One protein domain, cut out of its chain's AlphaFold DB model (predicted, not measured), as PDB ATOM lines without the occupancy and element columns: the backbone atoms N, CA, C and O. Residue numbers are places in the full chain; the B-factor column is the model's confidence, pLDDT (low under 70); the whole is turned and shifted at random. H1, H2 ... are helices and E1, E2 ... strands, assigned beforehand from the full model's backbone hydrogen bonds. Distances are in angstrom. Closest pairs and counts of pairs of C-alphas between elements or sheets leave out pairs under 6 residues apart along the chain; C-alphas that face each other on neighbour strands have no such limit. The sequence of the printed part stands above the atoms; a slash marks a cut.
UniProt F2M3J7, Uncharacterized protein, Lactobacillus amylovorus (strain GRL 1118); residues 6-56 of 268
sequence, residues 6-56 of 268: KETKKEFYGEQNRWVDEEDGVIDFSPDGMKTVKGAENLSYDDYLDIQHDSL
ATOM      1  N   LYS A   6     300.666 229.347 198.023       91.94
ATOM      2  CA  LYS A   6     299.887 229.769 196.852       91.94
ATOM      3  C   LYS A   6     299.990 228.798 195.677       91.94
ATOM      4  O   LYS A   6     299.009 228.622 194.955       91.94
ATOM      5  N   GLU A   7     301.157 228.200 195.464       92.31
ATOM      6  CA  GLU A   7     301.383 227.197 194.424       92.31
ATOM      7  C   GLU A   7     300.688 225.886 194.784       92.31
ATOM      8  O   GLU A   7     299.903 225.406 193.969       92.31
ATOM      9  N   THR A   8     300.874 225.375 196.009       91.19
ATOM     10  CA  THR A   8     300.161 224.178 196.495       91.19
ATOM     11  C   THR A   8     298.648 224.376 196.402       91.19
ATOM     12  O   THR A   8     297.932 223.539 195.850       91.19
ATOM     13  N   LYS A   9     298.145 225.520 196.890       94.50
ATOM     14  CA  LYS A   9     296.717 225.850 196.877       94.50
ATOM     15  C   LYS A   9     296.156 225.856 195.461       94.50
ATOM     16  O   LYS A   9     295.044 225.385 195.255       94.50
ATOM     17  N   LYS A  10     296.911 226.392 194.496       94.81
ATOM     18  CA  LYS A  10     296.522 226.438 193.082       94.81
ATOM     19  C   LYS A  10     296.564 225.059 192.424       94.81
ATOM     20  O   LYS A  10     295.709 224.789 191.587       94.81
ATOM     21  N   GLU A  11     297.551 224.234 192.761       95.12
ATOM     22  CA  GLU A  11     297.741 222.906 192.170       95.12
ATOM     23  C   GLU A  11     296.574 221.970 192.490       95.12
ATOM     24  O   GLU A  11     296.022 221.370 191.575       95.12
ATOM     25  N   PHE A  12     296.151 221.912 193.756       95.44
ATOM     26  CA  PHE A  12     295.162 220.934 194.233       95.44
ATOM     27  C   PHE A  12     293.749 221.511 194.432       95.44
ATOM     28  O   PHE A  12     292.885 220.879 195.047       95.44
ATOM     29  N   TYR A  13     293.494 222.731 193.949       96.38
ATOM     30  CA  TYR A  13     292.256 223.460 194.227       96.38
ATOM     31  C   TYR A  13     290.998 222.704 193.771       96.38
ATOM     32  O   TYR A  13     290.790 222.471 192.580       96.38
ATOM     33  N   GLY A  14     290.103 222.398 194.712       94.00
ATOM     34  CA  GLY A  14     288.809 221.771 194.438       94.00
ATOM     35  C   GLY A  14     288.858 220.261 194.186       94.00
ATOM     36  O   GLY A  14     287.816 219.674 193.878       94.00
ATOM     37  N   GLU A  15     290.022 219.619 194.315       94.94
ATOM     38  CA  GLU A  15     290.151 218.175 194.129       94.94
ATOM     39  C   GLU A  15     289.418 217.388 195.220       94.94
ATOM     40  O   GLU A  15     289.604 217.599 196.417       94.94
ATOM     41  N   GLN A  16     288.593 216.425 194.807       93.38
ATOM     42  CA  GLN A  16     287.883 215.544 195.733       93.38
ATOM     43  C   GLN A  16     288.820 214.476 196.299       93.38
ATOM     44  O   GLN A  16     289.632 213.907 195.575       93.38
ATOM     45  N   ASN A  17     288.645 214.149 197.583       88.06
ATOM     46  CA  ASN A  17     289.432 213.132 198.301       88.06
ATOM     47  C   ASN A  17     290.955 213.364 198.263       88.06
ATOM     48  O   ASN A  17     291.729 212.412 198.374       88.06
ATOM     49  N   ARG A  18     291.391 214.619 198.109       92.00
ATOM     50  CA  ARG A  18     292.805 214.973 198.018       92.00
ATOM     51  C   ARG A  18     293.333 215.463 199.363       92.00
ATOM     52  O   ARG A  18     292.962 216.537 199.825       92.00
ATOM     53  N   TRP A  19     294.237 214.686 199.948       90.50
ATOM     54  CA  TRP A  19     295.015 215.056 201.128       90.50
ATOM     55  C   TRP A  19     296.456 215.342 200.705       90.50
ATOM     56  O   TRP A  19     297.043 214.573 199.940       90.50
ATOM     57  N   VAL A  20     297.010 216.458 201.166       90.12
ATOM     58  CA  VAL A  20     298.376 216.892 200.853       90.12
ATOM     59  C   VAL A  20     299.122 217.078 202.162       90.12
ATOM     60  O   VAL A  20     298.658 217.825 203.024       90.12
ATOM     61  N   ASP A  21     300.253 216.393 202.325       84.69
ATOM     62  CA  ASP A  21     301.109 216.663 203.477       84.69
ATOM     63  C   ASP A  21     301.767 218.015 203.307       84.69
ATOM     64  O   ASP A  21     302.356 218.314 202.268       84.69
ATOM     65  N   GLU A  22     301.759 218.761 204.392       84.56
ATOM     66  CA  GLU A  22     302.567 219.949 204.542       84.56
ATOM     67  C   GLU A  22     303.520 219.762 205.715       84.56
ATOM     68  O   GLU A  22     303.502 218.772 206.459       84.56
ATOM     69  N   GLU A  23     304.417 220.719 205.880       76.56
ATOM     70  CA  GLU A  23     305.183 220.788 207.108       76.56
ATOM     71  C   GLU A  23     304.223 220.922 208.309       76.56
ATOM     72  O   GLU A  23     303.341 221.771 208.328       76.56
ATOM     73  N   ASP A  24     304.373 220.048 209.311       80.69
ATOM     74  CA  ASP A  24     303.557 220.023 210.538       80.69
ATOM     75  C   ASP A  24     302.079 219.593 210.420       80.69
ATOM     76  O   ASP A  24     301.345 219.686 211.413       80.69
ATOM     77  N   GLY A  25     301.639 219.028 209.292       86.50
ATOM     78  CA  GLY A  25     300.297 218.445 209.207       86.50
ATOM     79  C   GLY A  25     299.864 218.044 207.803       86.50
ATOM     80  O   GLY A  25     300.687 217.773 206.937       86.50
ATOM     81  N   VAL A  26     298.550 217.968 207.603       90.75
ATOM     82  CA  VAL A  26     297.934 217.565 206.333       90.75
ATOM     83  C   VAL A  26     296.796 218.528 206.010       90.75
ATOM     84  O   VAL A  26     296.017 218.886 206.896       90.75
ATOM     85  N   ILE A  27     296.691 218.928 204.746       94.19
ATOM     86  CA  ILE A  27     295.612 219.764 204.218       94.19
ATOM     87  C   ILE A  27     294.668 218.891 203.390       94.19
ATOM     88  O   ILE A  27     295.092 218.187 202.474       94.19
ATOM     89  N   ASP A  28     293.376 218.950 203.705       95.69
ATOM     90  CA  ASP A  28     292.312 218.303 202.940       95.69
ATOM     91  C   ASP A  28     291.740 219.294 201.928       95.69
ATOM     92  O   ASP A  28     291.036 220.241 202.293       95.69
ATOM     93  N   PHE A  29     292.038 219.063 200.655       96.69
ATOM     94  CA  PHE A  29     291.545 219.849 199.533       96.69
ATOM     95  C   PHE A  29     290.127 219.454 199.110       96.69
ATOM     96  O   PHE A  29     289.536 220.138 198.285       96.69
ATOM     97  N   SER A  30     289.513 218.429 199.698       95.56
ATOM     98  CA  SER A  30     288.166 218.006 199.325       95.56
ATOM     99  C   SER A  30     287.102 219.054 199.692       95.56
ATOM    100  O   SER A  30     286.908 219.350 200.879       95.56
ATOM    101  N   PRO A  31     286.315 219.569 198.723       95.31
ATOM    102  CA  PRO A  31     285.116 220.353 199.022       95.31
ATOM    103  C   PRO A  31     284.094 219.582 199.871       95.31
ATOM    104  O   PRO A  31     283.366 220.180 200.662       95.31
ATOM    105  N   ASP A  32     284.032 218.254 199.737       95.31
ATOM    106  CA  ASP A  32     283.199 217.419 200.608       95.31
ATOM    107  C   ASP A  32     283.818 217.261 202.000       95.31
ATOM    108  O   ASP A  32     283.095 217.245 203.000       95.31
ATOM    109  N   GLY A  33     285.149 217.252 202.084       93.00
ATOM    110  CA  GLY A  33     285.904 217.302 203.333       93.00
ATOM    111  C   GLY A  33     285.527 218.505 204.197       93.00
ATOM    112  O   GLY A  33     285.198 218.340 205.376       93.00
ATOM    113  N   MET A  34     285.437 219.691 203.593       95.81
ATOM    114  CA  MET A  34     284.983 220.926 204.249       95.81
ATOM    115  C   MET A  34     283.620 220.762 204.941       95.81
ATOM    116  O   MET A  34     283.443 221.195 206.080       95.81
ATOM    117  N   LYS A  35     282.663 220.078 204.297       94.69
ATOM    118  CA  LYS A  35     281.306 219.863 204.840       94.69
ATOM    119  C   LYS A  35     281.304 219.017 206.115       94.69
ATOM    120  O   LYS A  35     280.336 219.043 206.872       94.69
ATOM    121  N   THR A  36     282.375 218.261 206.363       94.88
ATOM    122  CA  THR A  36     282.518 217.429 207.568       94.88
ATOM    123  C   THR A  36     283.035 218.204 208.782       94.88
ATOM    124  O   THR A  36     282.958 217.697 209.907       94.88
ATOM    125  N   VAL A  37     283.548 219.425 208.589       97.00
ATOM    126  CA  VAL A  37     284.106 220.246 209.665       97.00
ATOM    127  C   VAL A  37     282.978 220.888 210.464       97.00
ATOM    128  O   VAL A  37     282.242 221.753 209.992       97.00
ATOM    129  N   LYS A  38     282.850 220.486 211.728       96.94
ATOM    130  CA  LYS A  38     281.799 221.002 212.606       96.94
ATOM    131  C   LYS A  38     282.009 222.491 212.901       96.94
ATOM    132  O   LYS A  38     283.077 222.865 213.391       96.94
ATOM    133  N   GLY A  39     280.974 223.311 212.719       95.44
ATOM    134  CA  GLY A  39     281.036 224.752 212.990       95.44
ATOM    135  C   GLY A  39     281.622 225.582 211.845       95.44
ATOM    136  O   GLY A  39     281.856 226.776 212.029       95.44
ATOM    137  N   ALA A  40     281.893 224.963 210.692       94.38
ATOM    138  CA  ALA A  40     282.431 225.612 209.498       94.38
ATOM    139  C   ALA A  40     281.365 225.893 208.423       94.38
ATOM    140  O   ALA A  40     281.713 226.212 207.292       94.38
ATOM    141  N   GLU A  41     280.071 225.805 208.753       94.25
ATOM    142  CA  GLU A  41     278.966 225.836 207.779       94.25
ATOM    143  C   GLU A  41     278.899 227.142 206.967       94.25
ATOM    144  O   GLU A  41     278.353 227.158 205.868       94.25
ATOM    145  N   ASN A  42     279.468 228.226 207.503       92.94
ATOM    146  CA  ASN A  42     279.500 229.551 206.880       92.94
ATOM    147  C   ASN A  42     280.882 229.940 206.322       92.94
ATOM    148  O   ASN A  42     281.073 231.100 205.959       92.94
ATOM    149  N   LEU A  43     281.873 229.042 206.334       94.31
ATOM    150  CA  LEU A  43     283.165 229.336 205.713       94.31
ATOM    151  C   LEU A  43     283.029 229.319 204.190       94.31
ATOM    152  O   LEU A  43     282.229 228.562 203.644       94.31
ATOM    153  N   SER A  44     283.826 230.136 203.501       96.75
ATOM    154  CA  SER A  44     284.102 229.887 202.088       96.75
ATOM    155  C   SER A  44     285.101 228.734 201.949       96.75
ATOM    156  O   SER A  44     285.793 228.372 202.904       96.75
ATOM    157  N   TYR A  45     285.189 228.144 200.759       97.50
ATOM    158  CA  TYR A  45     286.190 227.111 200.492       97.50
ATOM    159  C   TYR A  45     287.624 227.674 200.546       97.50
ATOM    160  O   TYR A  45     288.523 227.008 201.052       97.50
ATOM    161  N   ASP A  46     287.828 228.934 200.149       97.31
ATOM    162  CA  ASP A  46     289.123 229.606 200.303       97.31
ATOM    163  C   ASP A  46     289.503 229.795 201.773       97.31
ATOM    164  O   ASP A  46     290.629 229.455 202.140       97.31
ATOM    165  N   ASP A  47     288.561 230.258 202.609       96.56
ATOM    166  CA  ASP A  47     288.771 230.366 204.058       96.56
ATOM    167  C   ASP A  47     289.103 229.000 204.659       96.56
ATOM    168  O   ASP A  47     289.956 228.897 205.532       96.56
ATOM    169  N   TYR A  48     288.417 227.943 204.219       97.19
ATOM    170  CA  TYR A  48     288.658 226.586 204.694       97.19
ATOM    171  C   TYR A  48     290.103 226.140 204.438       97.19
ATOM    172  O   TYR A  48     290.751 225.635 205.354       97.19
ATOM    173  N   LEU A  49     290.624 226.355 203.227       97.12
ATOM    174  CA  LEU A  49     292.003 226.009 202.883       97.12
ATOM    175  C   LEU A  49     293.016 226.847 203.675       97.12
ATOM    176  O   LEU A  49     293.932 226.282 204.266       97.12
ATOM    177  N   ASP A  50     292.827 228.168 203.741       96.38
ATOM    178  CA  ASP A  50     293.763 229.054 204.447       96.38
ATOM    179  C   ASP A  50     293.764 228.780 205.957       96.38
ATOM    180  O   ASP A  50     294.822 228.689 206.572       96.38
ATOM    181  N   ILE A  51     292.595 228.524 206.554       96.50
ATOM    182  CA  ILE A  51     292.503 228.150 207.970       96.50
ATOM    183  C   ILE A  51     293.188 226.806 208.229       96.50
ATOM    184  O   ILE A  51     293.830 226.668 209.268       96.50
ATOM    185  N   GLN A  52     293.067 225.803 207.347       96.00
ATOM    186  CA  GLN A  52     293.791 224.533 207.520       96.00
ATOM    187  C   GLN A  52     295.302 224.751 207.537       96.00
ATOM    188  O   GLN A  52     295.966 224.251 208.445       96.00
ATOM    189  N   HIS A  53     295.810 225.515 206.570       95.12
ATOM    190  CA  HIS A  53     297.222 225.859 206.473       95.12
ATOM    191  C   HIS A  53     297.703 226.605 207.728       95.12
ATOM    192  O   HIS A  53     298.664 226.192 208.371       95.12
ATOM    193  N   ASP A  54     296.972 227.631 208.167       93.94
ATOM    194  CA  ASP A  54     297.305 228.404 209.372       93.94
ATOM    195  C   ASP A  54     297.196 227.582 210.671       93.94
ATOM    196  O   ASP A  54     297.713 227.975 211.717       93.94
ATOM    197  N   SER A  55     296.514 226.435 210.627       94.69
ATOM    198  CA  SER A  55     296.379 225.536 211.775       94.69
ATOM    199  C   SER A  55     297.559 224.581 211.939       94.69
ATOM    200  O   SER A  55     297.673 223.983 213.013       94.69
ATOM    201  N   LEU A  56     298.397 224.397 210.908       91.56
ATOM    202  CA  LEU A  56     299.494 223.423 210.897       91.56
ATOM    203  C   LEU A  56     300.399 223.587 212.125       91.56
ATOM    204  O   LEU A  56     300.757 224.689 212.531       91.56
TER     205      LEU A  56
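Overview. This is residues 6 to 56 of the 268 residues of an uncharacterized protein of Lactobacillus amylovorus (strain GRL 1118) (UniProt F2M3J7). A small two-strand hairpin, E1 and E2, has the longest helix, H3, packed on E2; short H1 and the H2-to-H3 link lie at opposite ends of the long axis. The 51 printed residues include, in order, H1 E1 E2 H2 H3, a mixed class with an antiparallel sheet E1 - E2. The whole is compact, radius of gyration of the C-alphas 10.1 A, spanning 25 by 20 by 17 A.

Along the chain. E1 is residues 19 to 22, 9.6 A, and E2 25 to 28, 10.2 A. H3 is residues 45 to 55, 15.3 A, ending at C-alpha 55 (296.379, 225.536, 211.775). H2 is residues 31 to 35, 7.0 A; H1 is 6 to 11, 8.6 A, from C-alpha 6 (299.887, 229.769, 196.852).

Arrangement. In the hairpin, N 20 and O 27 are 2.9 A apart, within hydrogen-bond range. The closest C-alphas of E2 and H3, Ile 27 and Gln 52, are 6.1 A apart. H2 and H3 only just touch, with 3 pairs of C-alphas within 8 A, the closest Met 34 and Tyr 48 at 6.8 A. H1 and H3 are close but not clearly touching, Lys 9 and Leu 49 closest at 7.6 A between C-alphas. Every O i to N i+4 pair is within range in H1 and H3; H2 has 0 of 1, and 1 of 2 O i to N i+3.

Size, cuts and confidence. The farthest C-alphas, Glu 7 and Gly 39, are 27.7 A apart. The printed part has no cut, no link is long, and no printed residue is under 70 in pLDDT.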